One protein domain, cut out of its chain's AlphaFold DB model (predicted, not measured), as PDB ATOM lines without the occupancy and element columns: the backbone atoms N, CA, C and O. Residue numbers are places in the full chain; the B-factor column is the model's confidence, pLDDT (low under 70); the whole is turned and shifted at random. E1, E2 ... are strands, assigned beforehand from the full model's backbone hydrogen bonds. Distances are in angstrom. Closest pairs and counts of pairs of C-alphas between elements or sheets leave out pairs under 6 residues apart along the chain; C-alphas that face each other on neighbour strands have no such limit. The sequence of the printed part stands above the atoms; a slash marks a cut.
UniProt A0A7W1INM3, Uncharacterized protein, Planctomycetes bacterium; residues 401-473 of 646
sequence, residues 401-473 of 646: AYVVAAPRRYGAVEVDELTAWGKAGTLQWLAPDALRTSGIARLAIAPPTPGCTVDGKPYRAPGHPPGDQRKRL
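What this domain is: This is residues 401 to 473 of the 646 residues of an uncharacterized protein of Planctomycetes bacterium (UniProt A0A7W1INM3). Little regular structure is here: a small three-strand sheet, E1 - E3 - E4, stands loosely and only partly face to face with the ribbon E2 - E5, and a long stretch without named elements, residues 446 to 473, runs round the outside. The 73 printed residues hold five named strands, E1 to E5 in chain order, 28 residues, all strand; both sheets are antiparallel. The whole is compact, radius of gyration of the C-alphas 11.5 A, spanning 32 by 25 by 19 A.

Where its parts are: Find C-alpha 425 at (263.786, 461.019, 378.351); E3 runs from there 19.1 A to residue 431. Beside it find E4, residues 434 to 438, and E1, residues 401 to 404. E2 holds residues 413 to 418; E5, residues 440 to 445, ends at (271.100, 455.620, 391.625).

How they stand to each other: Hairpin E3 and E4 has N 428 and O 436 at 2.8 A; E1 and E3 have N 402 and O 427 at 2.7 A. E2 and E5 have N 414 and O 444 at 2.7 A. The closest C-alphas of E3 and E5, Gly 425 and Ile 440, are 5.3 A apart; E2 and E4 are apart.

The domain as a whole: The printed part has no cut. Residues 464 to 473 are among those with pLDDT under 70.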
ATOM      1  N   ALA A 401     259.116 464.304 389.422       70.50
ATOM      2  CA  ALA A 401     259.215 464.031 387.986       70.50
ATOM      3  C   ALA A 401     260.230 464.968 387.317       70.50
ATOM      4  O   ALA A 401     260.298 466.152 387.649       70.50
ATOM      5  N   TYR A 402     260.990 464.437 386.370       67.38
ATOM      6  CA  TYR A 402     262.043 465.104 385.622       67.38
ATOM      7  C   TYR A 402     261.902 464.767 384.137       67.38
ATOM      8  O   TYR A 402     261.574 463.638 383.765       67.38
ATOM      9  N   VAL A 403     262.206 465.742 383.284       61.00
ATOM     10  CA  VAL A 403     262.486 465.506 381.864       61.00
ATOM     11  C   VAL A 403     263.988 465.515 381.675       61.00
ATOM     12  O   VAL A 403     264.695 466.416 382.134       61.00
ATOM     13  N   VAL A 404     264.473 464.501 380.983       63.62
ATOM     14  CA  VAL A 404     265.885 464.210 380.815       63.62
ATOM     15  C   VAL A 404     266.296 464.584 379.396       63.62
ATOM     16  O   VAL A 404     266.354 463.750 378.499       63.62
ATOM     17  N   ALA A 405     266.533 465.876 379.168       56.28
ATOM     18  CA  ALA A 405     266.982 466.396 377.870       56.28
ATOM     19  C   ALA A 405     268.462 466.078 377.571       56.28
ATOM     20  O   ALA A 405     268.916 466.125 376.423       56.28
ATOM     21  N   ALA A 406     269.232 465.759 378.607       61.16
ATOM     22  CA  ALA A 406     270.607 465.318 378.506       61.16
ATOM     23  C   ALA A 406     270.907 464.326 379.637       61.16
ATOM     24  O   ALA A 406     270.352 464.467 380.725       61.16
ATOM     25  N   PRO A 407     271.784 463.348 379.403       68.62
ATOM     26  CA  PRO A 407     272.412 462.590 380.472       68.62
ATOM     27  C   PRO A 407     273.124 463.529 381.462       68.62
ATOM     28  O   PRO A 407     273.971 464.325 381.054       68.62
ATOM     29  N   ARG A 408     272.728 463.483 382.741       69.75
ATOM     30  CA  ARG A 408     273.295 464.224 383.891       69.75
ATOM     31  C   ARG A 408     272.678 463.710 385.192       69.75
ATOM     32  O   ARG A 408     271.846 462.803 385.171       69.75
ATOM     33  N   ARG A 409     273.043 464.311 386.322       71.81
ATOM     34  CA  ARG A 409     272.418 464.035 387.619       71.81
ATOM     35  C   ARG A 409     271.065 464.750 387.774       71.81
ATOM     36  O   ARG A 409     270.912 465.911 387.409       71.81
ATOM     37  N   TYR A 410     270.098 464.027 388.328       69.69
ATOM     38  CA  TYR A 410     268.715 464.395 388.627       69.69
ATOM     39  C   TYR A 410     268.386 463.903 390.047       69.69
ATOM     40  O   TYR A 410     267.792 462.841 390.254       69.69
ATOM     41  N   GLY A 411     268.850 464.664 391.038       74.44
ATOM     42  CA  GLY A 411     268.861 464.258 392.441       74.44
ATOM     43  C   GLY A 411     269.667 462.996 392.688       74.44
ATOM     44  O   GLY A 411     270.835 462.937 392.311       74.44
ATOM     45  N   ALA A 412     269.058 461.987 393.309       78.19
ATOM     46  CA  ALA A 412     269.724 460.713 393.578       78.19
ATOM     47  C   ALA A 412     269.949 459.857 392.316       78.19
ATOM     48  O   ALA A 412     270.605 458.825 392.405       78.19
ATOM     49  N   VAL A 413     269.406 460.246 391.153       82.81
ATOM     50  CA  VAL A 413     269.565 459.489 389.904       82.81
ATOM     51  C   VAL A 413     270.524 460.194 388.961       82.81
ATOM     52  O   VAL A 413     270.336 461.351 388.613       82.81
ATOM     53  N   GLU A 414     271.529 459.483 388.492       83.88
ATOM     54  CA  GLU A 414     272.461 459.907 387.462       83.88
ATOM     55  C   GLU A 414     272.070 459.231 386.153       83.88
ATOM     56  O   GLU A 414     272.114 458.016 386.033       83.88
ATOM     57  N   VAL A 415     271.586 459.999 385.180       82.88
ATOM     58  CA  VAL A 415     271.263 459.442 383.867       82.88
ATOM     59  C   VAL A 415     272.529 459.408 383.036       82.88
ATOM     60  O   VAL A 415     273.039 460.457 382.652       82.88
ATOM     61  N   ASP A 416     272.982 458.198 382.727       82.94
ATOM     62  CA  ASP A 416     274.205 457.946 381.976       82.94
ATOM     63  C   ASP A 416     273.996 457.983 380.461       82.94
ATOM     64  O   ASP A 416     274.936 458.220 379.708       82.94
ATOM     65  N   GLU A 417     272.795 457.649 379.983       83.19
ATOM     66  CA  GLU A 417     272.544 457.486 378.553       83.19
ATOM     67  C   GLU A 417     271.062 457.647 378.199       83.19
ATOM     68  O   GLU A 417     270.181 457.109 378.876       83.19
ATOM     69  N   LEU A 418     270.782 458.337 377.091       78.12
ATOM     70  CA  LEU A 418     269.454 458.382 376.471       78.12
ATOM     71  C   LEU A 418     269.349 457.379 375.324       78.12
ATOM     72  O   LEU A 418     270.334 457.053 374.663       78.12
ATOM     73  N   THR A 419     268.132 456.909 375.056       78.31
ATOM     74  CA  THR A 419     267.881 455.898 374.015       78.31
ATOM     75  C   THR A 419     268.169 456.381 372.597       78.31
ATOM     76  O   THR A 419     268.419 455.549 371.729       78.31
ATOM     77  N   ALA A 420     268.145 457.693 372.349       68.69
ATOM     78  CA  ALA A 420     268.472 458.279 371.054       68.69
ATOM     79  C   ALA A 420     268.988 459.717 371.203       68.69
ATOM     80  O   ALA A 420     268.559 460.461 372.089       68.69
ATOM     81  N   TRP A 421     269.865 460.136 370.289       58.06
ATOM     82  CA  TRP A 421     270.233 461.543 370.138       58.06
ATOM     83  C   TRP A 421     269.008 462.391 369.755       58.06
ATOM     84  O   TRP A 421     268.154 461.960 368.981       58.06
ATOM     85  N   GLY A 422     268.891 463.586 370.340       52.75
ATOM     86  CA  GLY A 422     267.797 464.527 370.064       52.75
ATOM     87  C   GLY A 422     266.433 464.198 370.697       52.75
ATOM     88  O   GLY A 422     265.525 465.020 370.596       52.75
ATOM     89  N   LYS A 423     266.263 463.054 371.383       57.88
ATOM     90  CA  LYS A 423     265.010 462.693 372.078       57.88
ATOM     91  C   LYS A 423     265.176 462.794 373.594       57.88
ATOM     92  O   LYS A 423     266.028 462.124 374.165       57.88
ATOM     93  N   ALA A 424     264.354 463.617 374.247       59.50
ATOM     94  CA  ALA A 424     264.354 463.720 375.705       59.50
ATOM     95  C   ALA A 424     263.764 462.458 376.355       59.50
ATOM     96  O   ALA A 424     262.768 461.912 375.876       59.50
ATOM     97  N   GLY A 425     264.361 462.024 377.465       72.12
ATOM     98  CA  GLY A 425     263.786 461.019 378.351       72.12
ATOM     99  C   GLY A 425     262.893 461.628 379.436       72.12
ATOM    100  O   GLY A 425     262.778 462.845 379.564       72.12
ATOM    101  N   THR A 426     262.282 460.792 380.266       80.88
ATOM    102  CA  THR A 426     261.578 461.187 381.489       80.88
ATOM    103  C   THR A 426     261.967 460.267 382.636       80.88
ATOM    104  O   THR A 426     262.298 459.101 382.428       80.88
ATOM    105  N   LEU A 427     261.932 460.809 383.850       82.75
ATOM    106  CA  LEU A 427     262.230 460.113 385.094       82.75
ATOM    107  C   LEU A 427     261.212 460.550 386.146       82.75
ATOM    108  O   LEU A 427     261.029 461.741 386.361       82.75
ATOM    109  N   GLN A 428     260.526 459.619 386.795       86.38
ATOM    110  CA  GLN A 428     259.477 459.912 387.766       86.38
ATOM    111  C   GLN A 428     259.581 458.985 388.975       86.38
ATOM    112  O   GLN A 428     259.364 457.785 388.857       86.38
ATOM    113  N   TRP A 429     259.849 459.545 390.146       83.81
ATOM    114  CA  TRP A 429     259.703 458.864 391.425       83.81
ATOM    115  C   TRP A 429     258.223 458.694 391.743       83.81
ATOM    116  O   TRP A 429     257.503 459.682 391.871       83.81
ATOM    117  N   LEU A 430     257.774 457.449 391.846       84.69
ATOM    118  CA  LEU A 430     256.432 457.062 392.278       84.69
ATOM    119  C   LEU A 430     256.351 456.941 393.808       84.69
ATOM    120  O   LEU A 430     255.307 457.215 394.391       84.69
ATOM    121  N   ALA A 431     257.465 456.565 394.436       82.62
ATOM    122  CA  ALA A 431     257.703 456.473 395.876       82.62
ATOM    123  C   ALA A 431     259.211 456.701 396.135       82.62
ATOM    124  O   ALA A 431     259.965 456.711 395.160       82.62
ATOM    125  N   PRO A 432     259.690 456.867 397.385       81.19
ATOM    126  CA  PRO A 432     261.124 457.036 397.677       81.19
ATOM    127  C   PRO A 432     262.042 455.923 397.134       81.19
ATOM    128  O   PRO A 432     263.239 456.133 396.963       81.19
ATOM    129  N   ASP A 433     261.484 454.748 396.854       87.38
ATOM    130  CA  ASP A 433     262.147 453.538 396.370       87.38
ATOM    131  C   ASP A 433     261.594 453.044 395.015       87.38
ATOM    132  O   ASP A 433     261.949 451.961 394.561       87.38
ATOM    133  N   ALA A 434     260.761 453.815 394.311       91.56
ATOM    134  CA  ALA A 434     260.188 453.394 393.030       91.56
ATOM    135  C   ALA A 434     260.318 454.479 391.960       91.56
ATOM    136  O   ALA A 434     259.779 455.575 392.106       91.56
ATOM    137  N   LEU A 435     260.987 454.150 390.858       92.12
ATOM    138  CA  LEU A 435     261.269 455.024 389.727       92.12
ATOM    139  C   LEU A 435     260.582 454.507 388.458       92.12
ATOM    140  O   LEU A 435     260.568 453.310 388.184       92.12
ATOM    141  N   ARG A 436     260.062 455.415 387.641       93.81
ATOM    142  CA  ARG A 436     259.577 455.159 386.284       93.81
ATOM    143  C   ARG A 436     260.387 455.978 385.290       93.81
ATOM    144  O   ARG A 436     260.638 457.154 385.546       93.81
ATOM    145  N   THR A 437     260.755 455.394 384.157       93.94
ATOM    146  CA  THR A 437     261.538 456.053 383.113       93.94
ATOM    147  C   THR A 437     260.927 455.907 381.721       93.94
ATOM    148  O   THR A 437     260.101 455.036 381.454       93.94
ATOM    149  N   SER A 438     261.298 456.809 380.815       90.12
ATOM    150  CA  SER A 438     261.035 456.711 379.374       90.12
ATOM    151  C   SER A 438     262.185 457.365 378.622       90.12
ATOM    152  O   SER A 438     262.716 458.364 379.091       90.12
ATOM    153  N   GLY A 439     262.611 456.832 377.477       84.19
ATOM    154  CA  GLY A 439     263.707 457.423 376.691       84.19
ATOM    155  C   GLY A 439     265.086 457.431 377.375       84.19
ATOM    156  O   GLY A 439     266.023 458.024 376.848       84.19
ATOM    157  N   ILE A 440     265.230 456.765 378.525       88.00
ATOM    158  CA  ILE A 440     266.491 456.598 379.253       88.00
ATOM    159  C   ILE A 440     267.024 455.200 378.954       88.00
ATOM    160  O   ILE A 440     266.350 454.206 379.212       88.00
ATOM    161  N   ALA A 441     268.217 455.125 378.372       87.94
ATOM    162  CA  ALA A 441     268.873 453.855 378.080       87.94
ATOM    163  C   ALA A 441     269.655 453.335 379.287       87.94
ATOM    164  O   ALA A 441     269.747 452.123 379.484       87.94
ATOM    165  N   ARG A 442     270.223 454.246 380.087       89.12
ATOM    166  CA  ARG A 442     271.062 453.895 381.231       89.12
ATOM    167  C   ARG A 442     270.992 454.963 382.314       89.12
ATOM    168  O   ARG A 442     271.044 456.153 382.014       89.12
ATOM    169  N   LEU A 443     270.892 454.525 383.565       92.75
ATOM    170  CA  LEU A 443     270.957 455.376 384.748       92.75
ATOM    171  C   LEU A 443     271.630 454.640 385.907       92.75
ATOM    172  O   LEU A 443     271.575 453.409 385.974       92.75
ATOM    173  N   ALA A 444     272.175 455.413 386.839       90.12
ATOM    174  CA  ALA A 444     272.659 454.990 388.136       90.12
ATOM    175  C   ALA A 444     271.879 455.685 389.268       90.12
ATOM    176  O   ALA A 444     271.428 456.813 389.112       90.12
ATOM    177  N   ILE A 445     271.715 455.032 390.419       88.44
ATOM    178  CA  ILE A 445     271.100 455.620 391.625       88.44
ATOM    179  C   ILE A 445     272.157 455.668 392.737       88.44
ATOM    180  O   ILE A 445     272.738 454.629 393.059       88.44
ATOM    181  N   ALA A 446     272.420 456.853 393.299       79.56
ATOM    182  CA  ALA A 446     273.499 457.108 394.255       79.56
ATOM    183  C   ALA A 446     273.008 457.852 395.525       79.56
ATOM    184  O   ALA A 446     272.535 458.985 395.409       79.56
ATOM    185  N   PRO A 447     273.175 457.271 396.736       76.81
ATOM    186  CA  PRO A 447     273.549 455.874 396.984       76.81
ATOM    187  C   PRO A 447     272.442 454.910 396.510       76.81
ATOM    188  O   PRO A 447     271.279 455.308 396.430       76.81
ATOM    189  N   PRO A 448     272.761 453.643 396.191       74.50
ATOM    190  CA  PRO A 448     271.747 452.674 395.798       74.50
ATOM    191  C   PRO A 448     270.807 452.405 396.976       74.50
ATOM    192  O   PRO A 448     271.201 451.789 397.966       74.50
ATOM    193  N   THR A 449     269.560 452.859 396.870       78.56
ATOM    194  CA  THR A 449     268.527 452.578 397.872       78.56
ATOM    195  C   THR A 449     268.184 451.082 397.831       78.56
ATOM    196  O   THR A 449     267.747 450.593 396.782       78.56
ATOM    197  N   PRO A 450     268.373 450.318 398.926       85.12
ATOM    198  CA  PRO A 450     267.992 448.909 398.968       85.12
ATOM    199  C   PRO A 450     266.511 448.734 398.625       85.12
ATOM    200  O   PRO A 450     265.666 449.463 399.134       85.12
ATOM    201  N   GLY A 451     266.197 447.776 397.750       89.81
ATOM    202  CA  GLY A 451     264.820 447.527 397.314       89.81
ATOM    203  C   GLY A 451     264.295 448.487 396.241       89.81
ATOM    204  O   GLY A 451     263.157 448.318 395.813       89.81
ATOM    205  N   CYS A 452     265.110 449.436 395.759       92.12
ATOM    206  CA  CYS A 452     264.665 450.358 394.723       92.12
ATOM    207  C   CYS A 452     264.217 449.620 393.454       92.12
ATOM    208  O   CYS A 452     264.876 448.677 393.009       92.12
ATOM    209  N   THR A 453     263.119 450.065 392.849       94.88
ATOM    210  CA  THR A 453     262.636 449.571 391.558       94.88
ATOM    211  C   THR A 453     262.738 450.642 390.476       94.88
ATOM    212  O   THR A 453     262.481 451.812 390.729       94.88
ATOM    213  N   VAL A 454     263.093 450.240 389.255       94.56
ATOM    214  CA  VAL A 454     263.044 451.067 388.045       94.56
ATOM    215  C   VAL A 454     262.128 450.372 387.047       94.56
ATOM    216  O   VAL A 454     262.337 449.206 386.712       94.56
ATOM    217  N   ASP A 455     261.073 451.061 386.622       94.81
ATOM    218  CA  ASP A 455     260.034 450.541 385.727       94.81
ATOM    219  C   ASP A 455     259.424 449.220 386.224       94.81
ATOM    220  O   ASP A 455     259.186 448.277 385.467       94.81
ATOM    221  N   GLY A 456     259.197 449.148 387.541       94.50
ATOM    222  CA  GLY A 456     258.617 447.990 388.227       94.50
ATOM    223  C   GLY A 456     259.575 446.811 388.430       94.50
ATOM    224  O   GLY A 456     259.147 445.765 388.914       94.50
ATOM    225  N   LYS A 457     260.860 446.945 388.080       94.88
ATOM    226  CA  LYS A 457     261.876 445.892 388.244       94.88
ATOM    227  C   LYS A 457     262.902 446.285 389.306       94.88
ATOM    228  O   LYS A 457     263.250 447.459 389.358       94.88
ATOM    229  N   PRO A 458     263.442 445.346 390.107       94.81
ATOM    230  CA  PRO A 458     264.529 445.649 391.035       94.81
ATOM    231  C   PRO A 458     265.701 446.317 390.312       94.81
ATOM    232  O   PRO A 458     266.206 445.785 389.318       94.81
ATOM    233  N   TYR A 459     266.113 447.481 390.805       93.94
ATOM    234  CA  TYR A 459     267.227 448.236 390.255       93.94
ATOM    235  C   TYR A 459     268.512 447.409 390.347       93.94
ATOM    236  O   TYR A 459     268.852 446.849 391.390       93.94
ATOM    237  N   ARG A 460     269.239 447.344 389.233       89.56
ATOM    238  CA  ARG A 460     270.593 446.801 389.165       89.56
ATOM    239  C   ARG A 460     271.469 447.837 388.488       89.56
ATOM    240  O   ARG A 460     271.106 448.329 387.422       89.56
ATOM    241  N   ALA A 461     272.612 448.136 389.099       85.81
ATOM    242  CA  ALA A 461     273.583 449.029 388.491       85.81
ATOM    243  C   ALA A 461     274.007 448.483 387.111       85.81
ATOM    244  O   ALA A 461     274.196 447.268 386.965       85.81
ATOM    245  N   PRO A 462     274.123 449.344 386.090       83.50
ATOM    246  CA  PRO A 462     274.519 448.915 384.755       83.50
ATOM    247  C   PRO A 462     275.938 448.318 384.761       83.50
ATOM    248  O   PRO A 462     276.856 448.901 385.326       83.50
ATOM    249  N   GLY A 463     276.119 447.147 384.129       75.75
ATOM    250  CA  GLY A 463     277.367 446.365 384.200       75.75
ATOM    251  C   GLY A 463     278.172 446.208 382.900       75.75
ATOM    252  O   GLY A 463     279.161 445.488 382.917       75.75
ATOM    253  N   HIS A 464     277.757 446.800 381.771       61.75
ATOM    254  CA  HIS A 464     278.430 446.647 380.464       61.75
ATOM    255  C   HIS A 464     278.652 448.001 379.759       61.75
ATOM    256  O   HIS A 464     277.850 448.925 379.957       61.75
ATOM    257  N   PRO A 465     279.702 448.131 378.919       54.66
ATOM    258  CA  PRO A 465     279.904 449.306 378.081       54.66
ATOM    259  C   PRO A 465     278.823 449.392 376.979       54.66
ATOM    260  O   PRO A 465     278.362 448.359 376.489       54.66
ATOM    261  N   PRO A 466     278.379 450.601 376.598       54.72
ATOM    262  CA  PRO A 466     277.274 450.780 375.657       54.72
ATOM    263  C   PRO A 466     277.682 450.594 374.183       54.72
ATOM    264  O   PRO A 466     278.817 450.875 373.809       54.72
ATOM    265  N   GLY A 467     276.726 450.173 373.340       55.03
ATOM    266  CA  GLY A 467     276.852 450.133 371.868       55.03
ATOM    267  C   GLY A 467     276.663 451.503 371.187       55.03
ATOM    268  O   GLY A 467     276.371 452.493 371.865       55.03
ATOM    269  N   ASP A 468     276.833 451.568 369.861       58.56
ATOM    270  CA  ASP A 468     277.004 452.828 369.109       58.56
ATOM    271  C   ASP A 468     275.737 453.684 368.873       58.56
ATOM    272  O   ASP A 468     274.611 453.188 368.822       58.56
ATOM    273  N   GLN A 469     275.988 454.999 368.717       56.94
ATOM    274  CA  GLN A 469     275.087 456.147 368.465       56.94
ATOM    275  C   GLN A 469     274.020 456.485 369.530       56.94
ATOM    276  O   GLN A 469     272.823 456.565 369.246       56.94
ATOM    277  N   ARG A 470     274.445 456.811 370.757       68.69
ATOM    278  CA  ARG A 470     273.563 457.298 371.841       68.69
ATOM    279  C   ARG A 470     274.108 458.560 372.503       68.69
ATOM    280  O   ARG A 470     275.321 458.739 372.556       68.69
ATOM    281  N   LYS A 471     273.218 459.410 373.034       64.19
ATOM    282  CA  LYS A 471     273.611 460.572 373.846       64.19
ATOM    283  C   LYS A 471     274.047 460.073 375.218       64.19
ATOM    284  O   LYS A 471     273.218 459.496 375.926       64.19
ATOM    285  N   ARG A 472     275.311 460.294 375.580       68.81
ATOM    286  CA  ARG A 472     275.932 459.781 376.812       68.81
ATOM    287  C   ARG A 472     276.220 460.884 377.829       68.81
ATOM    288  O   ARG A 472     276.265 462.067 377.498       68.81
ATOM    289  N   LEU A 473     276.330 460.486 379.090       58.03
ATOM    290  CA  LEU A 473     276.712 461.345 380.198       58.03
ATOM    291  C   LEU A 473     278.139 461.789 380.045       58.03
ATOM    292  O   LEU A 473     279.031 460.981 379.808       58.03
TER     293      LEU A 473